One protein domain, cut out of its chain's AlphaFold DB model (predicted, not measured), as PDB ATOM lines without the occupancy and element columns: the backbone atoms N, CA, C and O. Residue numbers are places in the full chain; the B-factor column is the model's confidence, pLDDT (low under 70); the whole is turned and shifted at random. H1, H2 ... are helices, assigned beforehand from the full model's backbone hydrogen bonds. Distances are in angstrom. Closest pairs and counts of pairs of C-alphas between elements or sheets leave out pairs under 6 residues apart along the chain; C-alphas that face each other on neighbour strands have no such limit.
ATOM      1  N   LEU A   2      38.307  21.599 -27.657       75.06
ATOM      2  CA  LEU A   2      39.034  20.885 -28.724       75.06
ATOM      3  C   LEU A   2      38.224  20.699 -30.026       75.06
ATOM      4  O   LEU A   2      38.727  21.005 -31.097       75.06
ATOM      5  N   ILE A   3      36.956  20.276 -29.925       76.69
ATOM      6  CA  ILE A   3      36.061  20.104 -31.088       76.69
ATOM      7  C   ILE A   3      35.855  21.437 -31.818       76.69
ATOM      8  O   ILE A   3      36.031  21.517 -33.024       76.69
ATOM      9  N   SER A   4      35.558  22.505 -31.073       76.88
ATOM     10  CA  SER A   4      35.391  23.843 -31.648       76.88
ATOM     11  C   SER A   4      36.666  24.326 -32.345       76.88
ATOM     12  O   SER A   4      36.586  24.809 -33.468       76.88
ATOM     13  N   LEU A   5      37.842  24.130 -31.743       84.31
ATOM     14  CA  LEU A   5      39.123  24.468 -32.369       84.31
ATOM     15  C   LEU A   5      39.346  23.678 -33.666       84.31
ATOM     16  O   LEU A   5      39.731  24.267 -34.669       84.31
ATOM     17  N   ALA A   6      39.046  22.377 -33.675       86.31
ATOM     18  CA  ALA A   6      39.151  21.554 -34.877       86.31
ATOM     19  C   ALA A   6      38.227  22.048 -36.005       86.31
ATOM     20  O   ALA A   6      38.675  22.171 -37.142       86.31
ATOM     21  N   LEU A   7      36.972  22.396 -35.693       84.81
ATOM     22  CA  LEU A   7      36.030  22.960 -36.669       84.81
ATOM     23  C   LEU A   7      36.564  24.276 -37.261       84.81
ATOM     24  O   LEU A   7      36.565  24.439 -38.477       84.81
ATOM     25  N   HIS A   8      37.087  25.183 -36.426       88.19
ATOM     26  CA  HIS A   8      37.661  26.449 -36.901       88.19
ATOM     27  C   HIS A   8      38.911  26.241 -37.763       88.19
ATOM     28  O   HIS A   8      39.073  26.942 -38.754       88.19
ATOM     29  N   LEU A   9      39.774  25.272 -37.437       91.44
ATOM     30  CA  LEU A   9      40.933  24.945 -38.275       91.44
ATOM     31  C   LEU A   9      40.518  24.398 -39.648       91.44
ATOM     32  O   LEU A   9      41.146  24.729 -40.649       91.44
ATOM     33  N   ILE A  10      39.455  23.592 -39.713       91.94
ATOM     34  CA  ILE A  10      38.918  23.083 -40.983       91.94
ATOM     35  C   ILE A  10      38.294  24.218 -41.809       91.94
ATOM     36  O   ILE A  10      38.491  24.266 -43.022       91.94
ATOM     37  N   LEU A  11      37.586  25.152 -41.168       91.88
ATOM     38  CA  LEU A  11      37.052  26.343 -41.837       91.88
ATOM     39  C   LEU A  11      38.172  27.265 -42.341       91.88
ATOM     40  O   LEU A  11      38.100  27.743 -43.467       91.88
ATOM     41  N   LEU A  12      39.238  27.442 -41.555       93.88
ATOM     42  CA  LEU A  12      40.431  28.173 -41.980       93.88
ATOM     43  C   LEU A  12      41.095  27.496 -43.188       93.88
ATOM     44  O   LEU A  12      41.503  28.169 -44.126       93.88
ATOM     45  N   MET A  13      41.174  26.162 -43.195       95.06
ATOM     46  CA  MET A  13      41.684  25.410 -44.343       95.06
ATOM     47  C   MET A  13      40.838  25.647 -45.601       95.06
ATOM     48  O   MET A  13      41.403  25.825 -46.675       95.06
ATOM     49  N   PHE A  14      39.506  25.683 -45.481       95.25
ATOM     50  CA  PHE A  14      38.627  26.055 -46.593       95.25
ATOM     51  C   PHE A  14      38.937  27.464 -47.114       95.25
ATOM     52  O   PHE A  14      39.129  27.634 -48.314       95.25
ATOM     53  N   GLU A  15      39.041  28.453 -46.228       94.88
ATOM     54  CA  GLU A  15      39.331  29.840 -46.606       94.88
ATOM     55  C   GLU A  15      40.677  29.970 -47.336       94.88
ATOM     56  O   GLU A  15      40.745  30.592 -48.394       94.88
ATOM     57  N   LEU A  16      41.725  29.300 -46.844       94.44
ATOM     58  CA  LEU A  16      43.035  29.277 -47.500       94.44
ATOM     59  C   LEU A  16      42.975  28.660 -48.904       94.44
ATOM     60  O   LEU A  16      43.591  29.193 -49.826       94.44
ATOM     61  N   LEU A  17      42.224  27.568 -49.084       94.44
ATOM     62  CA  LEU A  17      42.046  26.937 -50.396       94.44
ATOM     63  C   LEU A  17      41.240  27.819 -51.358       94.44
ATOM     64  O   LEU A  17      41.534  27.837 -52.551       94.44
ATOM     65  N   VAL A  18      40.244  28.557 -50.859       94.50
ATOM     66  CA  VAL A  18      39.496  29.533 -51.666       94.50
ATOM     67  C   VAL A  18      40.423  30.657 -52.122       94.50
ATOM     68  O   VAL A  18      40.419  30.996 -53.302       94.50
ATOM     69  N   CYS A  19      41.244  31.207 -51.225       94.50
ATOM     70  CA  CYS A  19      42.220  32.237 -51.577       94.50
ATOM     71  C   CYS A  19      43.237  31.740 -52.616       94.50
ATOM     72  O   CYS A  19      43.457  32.426 -53.610       94.50
ATOM     73  N   ASP A  20      43.804  30.543 -52.430       94.19
ATOM     74  CA  ASP A  20      44.744  29.940 -53.389       94.19
ATOM     75  C   ASP A  20      44.093  29.707 -54.759       94.19
ATOM     76  O   ASP A  20      44.681  30.017 -55.796       94.19
ATOM     77  N   LYS A  21      42.840  29.234 -54.781       92.94
ATOM     78  CA  LYS A  21      42.087  29.051 -56.025       92.94
ATOM     79  C   LYS A  21      41.841  30.374 -56.745       92.94
ATOM     80  O   LYS A  21      41.988  30.418 -57.962       92.94
ATOM     81  N   LEU A  22      41.477  31.427 -56.019       92.06
ATOM     82  CA  LEU A  22      41.217  32.743 -56.604       92.06
ATOM     83  C   LEU A  22      42.483  33.408 -57.166       92.06
ATOM     84  O   LEU A  22      42.371  34.169 -58.121       92.06
ATOM     85  N   ASP A  23      43.657  33.127 -56.594       93.56
ATOM     86  CA  ASP A  23      44.932  33.705 -57.038       93.56
ATOM     87  C   ASP A  23      45.607  32.875 -58.146       93.56
ATOM     88  O   ASP A  23      46.059  33.404 -59.159       93.56
ATOM     89  N   SER A  24      45.653  31.550 -57.979       89.50
ATOM     90  CA  SER A  24      46.445  30.659 -58.836       89.50
ATOM     91  C   SER A  24      45.629  29.880 -59.878       89.50
ATOM     92  O   SER A  24      46.207  29.362 -60.830       89.50
ATOM     93  N   ASP A  25      44.311  29.731 -59.704       88.19
ATOM     94  CA  ASP A  25      43.386  28.963 -60.564       88.19
ATOM     95  C   ASP A  25      43.753  27.473 -60.809       88.19
ATOM     96  O   ASP A  25      43.134  26.780 -61.613       88.19
ATOM     97  N   ARG A  26      44.731  26.919 -60.075       86.38
ATOM     98  CA  ARG A  26      45.378  25.619 -60.375       86.38
ATOM     99  C   ARG A  26      44.534  24.372 -60.110       86.38
ATOM    100  O   ARG A  26      44.828  23.312 -60.664       86.38
ATOM    101  N   HIS A  27      43.559  24.459 -59.212       90.00
ATOM    102  CA  HIS A  27      42.836  23.302 -58.672       90.00
ATOM    103  C   HIS A  27      41.334  23.406 -58.946       90.00
ATOM    104  O   HIS A  27      40.834  24.490 -59.194       90.00
ATOM    105  N   LEU A  28      40.598  22.295 -58.926       92.12
ATOM    106  CA  LEU A  28      39.137  22.313 -59.093       92.12
ATOM    107  C   LEU A  28      38.443  22.817 -57.815       92.12
ATOM    108  O   LEU A  28      38.924  22.567 -56.705       92.12
ATOM    109  N   TRP A  29      37.291  23.469 -57.947       94.12
ATOM    110  CA  TRP A  29      36.449  23.906 -56.834       94.12
ATOM    111  C   TRP A  29      36.007  22.737 -55.960       94.12
ATOM    112  O   TRP A  29      35.984  22.880 -54.741       94.12
ATOM    113  N   ILE A  30      35.760  21.550 -56.517       93.25
ATOM    114  CA  ILE A  30      35.458  20.359 -55.710       93.25
ATOM    115  C   ILE A  30      36.535  20.071 -54.663       93.25
ATOM    116  O   ILE A  30      36.185  19.698 -53.547       93.25
ATOM    117  N   LEU A  31      37.816  20.312 -54.975       93.06
ATOM    118  CA  LEU A  31      38.927  20.146 -54.034       93.06
ATOM    119  C   LEU A  31      38.878  21.216 -52.941       93.06
ATOM    120  O   LEU A  31      39.010  20.897 -51.761       93.06
ATOM    121  N   VAL A  32      38.615  22.465 -53.329       94.88
ATOM    122  CA  VAL A  32      38.456  23.600 -52.408       94.88
ATOM    123  C   VAL A  32      37.327  23.345 -51.408       94.88
ATOM    124  O   VAL A  32      37.472  23.667 -50.236       94.88
ATOM    125  N   PHE A  33      36.233  22.708 -51.834       95.31
ATOM    126  CA  PHE A  33      35.081  22.384 -50.988       95.31
ATOM    127  C   PHE A  33      35.230  21.092 -50.157       95.31
ATOM    128  O   PHE A  33      34.395  20.859 -49.280       95.31
ATOM    129  N   ILE A  34      36.285  20.277 -50.333       94.31
ATOM    130  CA  ILE A  34      36.522  19.055 -49.527       94.31
ATOM    131  C   ILE A  34      36.449  19.305 -48.010       94.31
ATOM    132  O   ILE A  34      35.773  18.524 -47.336       94.31
ATOM    133  N   PRO A  35      37.081  20.354 -47.436       95.44
ATOM    134  CA  PRO A  35      37.004  20.621 -46.002       95.44
ATOM    135  C   PRO A  35      35.557  20.800 -45.521       95.44
ATOM    136  O   PRO A  35      35.186  20.254 -44.481       95.44
ATOM    137  N   LEU A  36      34.732  21.514 -46.302       94.25
ATOM    138  CA  LEU A  36      33.315  21.763 -46.012       94.25
ATOM    139  C   LEU A  36      32.454  20.502 -46.163       94.25
ATOM    140  O   LEU A  36      31.570  20.244 -45.352       94.25
ATOM    141  N   ILE A  37      32.722  19.672 -47.168       94.88
ATOM    142  CA  ILE A  37      32.001  18.404 -47.336       94.88
ATOM    143  C   ILE A  37      32.362  17.440 -46.196       94.88
ATOM    144  O   ILE A  37      31.484  16.801 -45.612       94.88
ATOM    145  N   PHE A  38      33.642  17.374 -45.824       94.50
ATOM    146  CA  PHE A  38      34.125  16.528 -44.735       94.50
ATOM    147  C   PHE A  38      33.508  16.918 -43.386       94.50
ATOM    148  O   PHE A  38      32.952  16.061 -42.694       94.50
ATOM    149  N   ILE A  39      33.542  18.208 -43.028       93.75
ATOM    150  CA  ILE A  39      32.939  18.705 -41.780       93.75
ATOM    151  C   ILE A  39      31.430  18.457 -41.756       93.75
ATOM    152  O   ILE A  39      30.910  18.066 -40.714       93.75
ATOM    153  N   SER A  40      30.725  18.584 -42.884       93.88
ATOM    154  CA  SER A  40      29.296  18.274 -42.979       93.88
ATOM    155  C   SER A  40      28.986  16.799 -42.729       93.88
ATOM    156  O   SER A  40      28.068  16.498 -41.968       93.88
ATOM    157  N   ILE A  41      29.758  15.872 -43.304       94.06
ATOM    158  CA  ILE A  41      29.565  14.426 -43.090       94.06
ATOM    159  C   ILE A  41      29.816  14.061 -41.623       94.06
ATOM    160  O   ILE A  41      29.003  13.367 -41.008       94.06
ATOM    161  N   VAL A  42      30.906  14.565 -41.038       92.81
ATOM    162  CA  VAL A  42      31.196  14.377 -39.607       92.81
ATOM    163  C   VAL A  42      30.076  14.972 -38.752       92.81
ATOM    164  O   VAL A  42      29.634  14.343 -37.789       92.81
ATOM    165  N   SER A  43      29.559  16.141 -39.134       91.88
ATOM    166  CA  SER A  43      28.479  16.814 -38.412       91.88
ATOM    167  C   SER A  43      27.193  15.992 -38.376       91.88
ATOM    168  O   SER A  43      26.533  15.987 -37.347       91.88
ATOM    169  N   ILE A  44      26.860  15.219 -39.416       92.94
ATOM    170  CA  ILE A  44      25.692  14.315 -39.392       92.94
ATOM    171  C   ILE A  44      25.817  13.284 -38.258       92.94
ATOM    172  O   ILE A  44      24.871  13.081 -37.494       92.94
ATOM    173  N   ALA A  45      26.991  12.664 -38.101       91.88
ATOM    174  CA  ALA A  45      27.233  11.703 -37.024       91.88
ATOM    175  C   ALA A  45      27.177  12.372 -35.640       91.88
ATOM    176  O   ALA A  45      26.591  11.821 -34.702       91.88
ATOM    177  N   VAL A  46      27.737  13.580 -35.524       89.94
ATOM    178  CA  VAL A  46      27.700  14.367 -34.285       89.94
ATOM    179  C   VAL A  46      26.273  14.785 -33.938       89.94
ATOM    180  O   VAL A  46      25.901  14.664 -32.777       89.94
ATOM    181  N   CYS A  47      25.445  15.178 -34.908       90.81
ATOM    182  CA  CYS A  47      24.032  15.496 -34.699       90.81
ATOM    183  C   CYS A  47      23.270  14.301 -34.111       90.81
ATOM    184  O   CYS A  47      22.576  14.450 -33.108       90.81
ATOM    185  N   ILE A  48      23.441  13.095 -34.668       91.94
ATOM    186  CA  ILE A  48      22.790  11.876 -34.150       91.94
ATOM    187  C   ILE A  48      23.246  11.587 -32.715       91.94
ATOM    188  O   ILE A  48      22.433  11.289 -31.834       91.94
ATOM    189  N   TRP A  49      24.552  11.685 -32.460       91.69
ATOM    190  CA  TRP A  49      25.106  11.499 -31.123       91.69
ATOM    191  C   TRP A  49      24.593  12.556 -30.136       91.69
ATOM    192  O   TRP A  49      24.249  12.212 -29.004       91.69
ATOM    193  N   ALA A  50      24.498  13.815 -30.560       88.75
ATOM    194  CA  ALA A  50      24.075  14.934 -29.734       88.75
ATOM    195  C   ALA A  50      22.590  14.845 -29.366       88.75
ATOM    196  O   ALA A  50      22.265  15.019 -28.193       88.75
ATOM    197  N   VAL A  51      21.718  14.464 -30.309       90.94
ATOM    198  CA  VAL A  51      20.298  14.168 -30.037       90.94
ATOM    199  C   VAL A  51      20.164  13.058 -28.995       90.94
ATOM    200  O   VAL A  51      19.362  13.167 -28.073       90.94
ATOM    201  N   LYS A  52      20.981  12.002 -29.089       92.75
ATOM    202  CA  LYS A  52      20.943  10.882 -28.136       92.75
ATOM    203  C   LYS A  52      21.393  11.268 -26.717       92.75
ATOM    204  O   LYS A  52      20.943  10.648 -25.760       92.75
ATOM    205  N   HIS A  53      22.290  12.244 -26.582       90.25
ATOM    206  CA  HIS A  53      22.879  12.651 -25.298       90.25
ATOM    207  C   HIS A  53      22.375  14.016 -24.801       90.25
ATOM    208  O   HIS A  53      23.000  14.589 -23.908       90.25
ATOM    209  N   ASP A  54      21.293  14.538 -25.390       86.19
ATOM    210  CA  ASP A  54      20.681  15.835 -25.059       86.19
ATOM    211  C   ASP A  54      21.697  16.997 -25.025       86.19
ATOM    212  O   ASP A  54      21.736  17.846 -24.131       86.19
ATOM    213  N   ARG A  55      22.617  16.999 -25.996       82.19
ATOM    214  CA  ARG A  55      23.597  18.075 -26.192       82.19
ATOM    215  C   ARG A  55      23.066  19.069 -27.217       82.19
ATOM    216  O   ARG A  55      22.390  18.681 -28.153       82.19
ATOM    217  N   SER A  56      23.411  20.348 -27.074       80.38
ATOM    218  CA  SER A  56      23.134  21.378 -28.087       80.38
ATOM    219  C   SER A  56      24.134  21.291 -29.249       80.38
ATOM    220  O   SER A  56      25.332  21.221 -28.979       80.38
ATOM    221  N   PHE A  57      23.664  21.351 -30.503       81.88
ATOM    222  CA  PHE A  57      24.483  21.151 -31.718       81.88
ATOM    223  C   PHE A  57      24.148  22.132 -32.868       81.88
ATOM    224  O   PHE A  57      23.804  21.738 -33.977       81.88
ATOM    225  N   GLU A  58      24.201  23.442 -32.618       82.00
ATOM    226  CA  GLU A  58      23.724  24.451 -33.584       82.00
ATOM    227  C   GLU A  58      24.565  24.523 -34.879       82.00
ATOM    228  O   GLU A  58      24.010  24.500 -35.979       82.00
ATOM    229  N   LEU A  59      25.899  24.574 -34.766       82.38
ATOM    230  CA  LEU A  59      26.800  24.689 -35.925       82.38
ATOM    231  C   LEU A  59      26.866  23.377 -36.716       82.38
ATOM    232  O   LEU A  59      26.853  23.389 -37.946       82.38
ATOM    233  N   GLU A  60      26.907  22.244 -36.021       87.62
ATOM    234  CA  GLU A  60      26.926  20.920 -36.636       87.62
ATOM    235  C   GLU A  60      25.636  20.676 -37.425       87.62
ATOM    236  O   GLU A  60      25.687  20.201 -38.561       87.62
ATOM    237  N   LEU A  61      24.481  21.082 -36.882       87.94
ATOM    238  CA  LEU A  61      23.220  21.024 -37.616       87.94
ATOM    239  C   LEU A  61      23.288  21.873 -38.888       87.94
ATOM    240  O   LEU A  61      22.905  21.388 -39.951       87.94
ATOM    241  N   PHE A  62      23.811  23.100 -38.799       87.75
ATOM    242  CA  PHE A  62      23.966  23.987 -39.952       87.75
ATOM    243  C   PHE A  62      24.863  23.379 -41.042       87.75
ATOM    244  O   PHE A  62      24.500  23.395 -42.219       87.75
ATOM    245  N   CYS A  63      26.007  22.797 -40.681       89.00
ATOM    246  CA  CYS A  63      26.879  22.123 -41.643       89.00
ATOM    247  C   CYS A  63      26.207  20.880 -42.245       89.00
ATOM    248  O   CYS A  63      26.313  20.655 -43.452       89.00
ATOM    249  N   ALA A  64      25.499  20.088 -41.437       91.75
ATOM    250  CA  ALA A  64      24.831  18.870 -41.886       91.75
ATOM    251  C   ALA A  64      23.726  19.158 -42.918       91.75
ATOM    252  O   ALA A  64      23.700  18.524 -43.972       91.75
ATOM    253  N   VAL A  65      22.849  20.137 -42.659       91.81
ATOM    254  CA  VAL A  65      21.744  20.468 -43.582       91.81
ATOM    255  C   VAL A  65      22.232  21.071 -44.902       91.81
ATOM    256  O   VAL A  65      21.581  20.899 -45.928       91.81
ATOM    257  N   ASN A  66      23.400  21.722 -44.904       92.12
ATOM    258  CA  ASN A  66      23.971  22.374 -46.086       92.12
ATOM    259  C   ASN A  66      24.943  21.490 -46.889       92.12
ATOM    260  O   ASN A  66      25.525  21.966 -47.862       92.12
ATOM    261  N   VAL A  67      25.099  20.201 -46.553       93.81
ATOM    262  CA  VAL A  67      26.020  19.297 -47.272       93.81
ATOM    263  C   VAL A  67      25.764  19.281 -48.780       93.81
ATOM    264  O   VAL A  67      26.693  19.361 -49.581       93.81
ATOM    265  N   LEU A  68      24.488  19.240 -49.173       93.19
ATOM    266  CA  LEU A  68      24.091  19.195 -50.574       93.19
ATOM    267  C   LEU A  68      24.371  20.528 -51.279       93.19
ATOM    268  O   LEU A  68      24.777  20.530 -52.439       93.19
ATOM    269  N   GLN A  69      24.234  21.649 -50.560       94.19
ATOM    270  CA  GLN A  69      24.569  22.976 -51.076       94.19
ATOM    271  C   GLN A  69      26.053  23.072 -51.428       94.19
ATOM    272  O   GLN A  69      26.393  23.585 -52.491       94.19
ATOM    273  N   PHE A  70      26.934  22.569 -50.559       94.25
ATOM    274  CA  PHE A  70      28.379  22.594 -50.791       94.25
ATOM    275  C   PHE A  70      28.773  21.758 -52.010       94.25
ATOM    276  O   PHE A  70      29.593  22.196 -52.813       94.25
ATOM    277  N   ILE A  71      28.141  20.595 -52.192       94.69
ATOM    278  CA  ILE A  71      28.377  19.731 -53.354       94.69
ATOM    279  C   ILE A  71      27.896  20.409 -54.643       94.69
ATOM    280  O   ILE A  71      28.660  20.501 -55.602       94.69
ATOM    281  N   PHE A  72      26.656  20.904 -54.683       94.94
ATOM    282  CA  PHE A  72      26.116  21.548 -55.885       94.94
ATOM    283  C   PHE A  72      26.878  22.817 -56.257       94.94
ATOM    284  O   PHE A  72      27.149  23.026 -57.438       94.94
ATOM    285  N   LEU A  73      27.269  23.625 -55.270       94.44
ATOM    286  CA  LEU A  73      28.048  24.835 -55.507       94.44
ATOM    287  C   LEU A  73      29.410  24.499 -56.124       94.44
ATOM    288  O   LEU A  73      29.780  25.091 -57.133       94.44
ATOM    289  N   ALA A  74      30.117  23.505 -55.581       94.19
ATOM    290  CA  ALA A  74      31.401  23.071 -56.117       94.19
ATOM    291  C   ALA A  74      31.292  22.545 -57.558       94.19
ATOM    292  O   ALA A  74      32.045  22.964 -58.433       94.19
ATOM    293  N   LEU A  75      30.314  21.671 -57.825       94.19
ATOM    294  CA  LEU A  75      30.104  21.087 -59.154       94.19
ATOM    295  C   LEU A  75      29.675  22.124 -60.197       94.19
ATOM    296  O   LEU A  75      30.059  22.016 -61.363       94.19
ATOM    297  N   ARG A  76      28.873  23.115 -59.792       94.00
ATOM    298  CA  ARG A  76      28.472  24.230 -60.654       94.00
ATOM    299  C   ARG A  76      29.661  25.126 -60.981       94.00
ATOM    300  O   ARG A  76      29.841  25.468 -62.143       94.00
ATOM    301  N   LEU A  77      30.474  25.472 -59.982       91.88
ATOM    302  CA  LEU A  77      31.663  26.308 -60.166       91.88
ATOM    303  C   LEU A  77      32.736  25.630 -61.033       91.88
ATOM    304  O   LEU A  77      33.447  26.316 -61.759       91.88
ATOM    305  N   ASP A  78      32.820  24.298 -61.006       92.81
ATOM    306  CA  ASP A  78      33.683  23.513 -61.902       92.81
ATOM    307  C   ASP A  78      33.104  23.318 -63.316       92.81
ATOM    308  O   ASP A  78      33.767  22.755 -64.186       92.81
ATOM    309  N   GLY A  79      31.865  23.747 -63.570       90.62
ATOM    310  CA  GLY A  79      31.206  23.586 -64.869       90.62
ATOM    311  C   GLY A  79      30.748  22.157 -65.186       90.62
ATOM    312  O   GLY A  79      30.307  21.898 -66.304       90.62
ATOM    313  N   PHE A  80      30.795  21.226 -64.224       92.69
ATOM    314  CA  PHE A  80      30.254  19.871 -64.406       92.69
ATOM    315  C   PHE A  80      28.729  19.870 -64.522       92.69
ATOM    316  O   PHE A  80      28.155  19.036 -65.224       92.69
ATOM    317  N   ILE A  81      28.069  20.797 -63.823       93.38
ATOM    318  CA  ILE A  81      26.616  20.959 -63.840       93.38
ATOM    319  C   ILE A  81      26.255  22.291 -64.503       93.38
ATOM    320  O   ILE A  81      26.661  23.364 -64.056       93.38
ATOM    321  N   LEU A  82      25.436  22.220 -65.556       91.69
ATOM    322  CA  LEU A  82      24.998  23.380 -66.340       91.69
ATOM    323  C   LEU A  82      23.627  23.953 -65.916       91.69
ATOM    324  O   LEU A  82      23.058  24.766 -66.635       91.69
ATOM    325  N   TRP A  83      23.081  23.524 -64.775       93.69
ATOM    326  CA  TRP A  83      21.776  23.975 -64.267       93.69
ATOM    327  C   TRP A  83      21.776  25.455 -63.873       93.69
ATOM    328  O   TRP A  83      22.830  26.004 -63.557       93.69
TER     329      TRP A  83
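What this domain is: This is residues 2 to 83 of the 256 residues of an uncharacterized protein of Photinus pyralis (UniProt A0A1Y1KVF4). Long H1 runs along one side of an only just flat slab, H2 and H3 return beside it as a middle row, H4 crosses over H3 at a steep tilt, and H5 runs back along the side of that row away from H1. The 82 printed residues include five named helices, H1 to H5, and no named strand: all helix. The whole is only just loose, close to compact, with a radius of gyration of the C-alphas of 14.2 A, spanning 44 by 29 by 13 A.

Where its parts are: H1, residues 2 to 24, starts at C-alpha 2 (39.034, 20.885, -28.724) and measures 32.5 A. H2 is residues 29 to 32; H3, residues 34 to 52, measures 27.7 A, with a kink of 26 degrees near residue 45. H4 is residues 58 to 65; H5, residues 67 to 77, ends at C-alpha 77 (31.663, 26.308, -60.166).

How they stand to each other: H1 touches hub H3 at Phe 14 and Pro 35, closest C-alphas 5.7 A, a shallow tilt of 21 degrees, opposite ways. H4 touches H3 at Ser 40 and Ala 64, closest C-alphas 4.6 A, a steep tilt of 64 degrees. H5 touches H2 at Ile 30 and Ala 74, closest C-alphas 4.9 A. H1 and H5 are apart. Every O i to N i+4 pair is within hydrogen-bond range in H1, H4 and H5; H3 has 14 of 15; H2 is too short.

The domain as a whole: The printed part has no cut, its four links are tight, and no printed residue is under 70 in pLDDT.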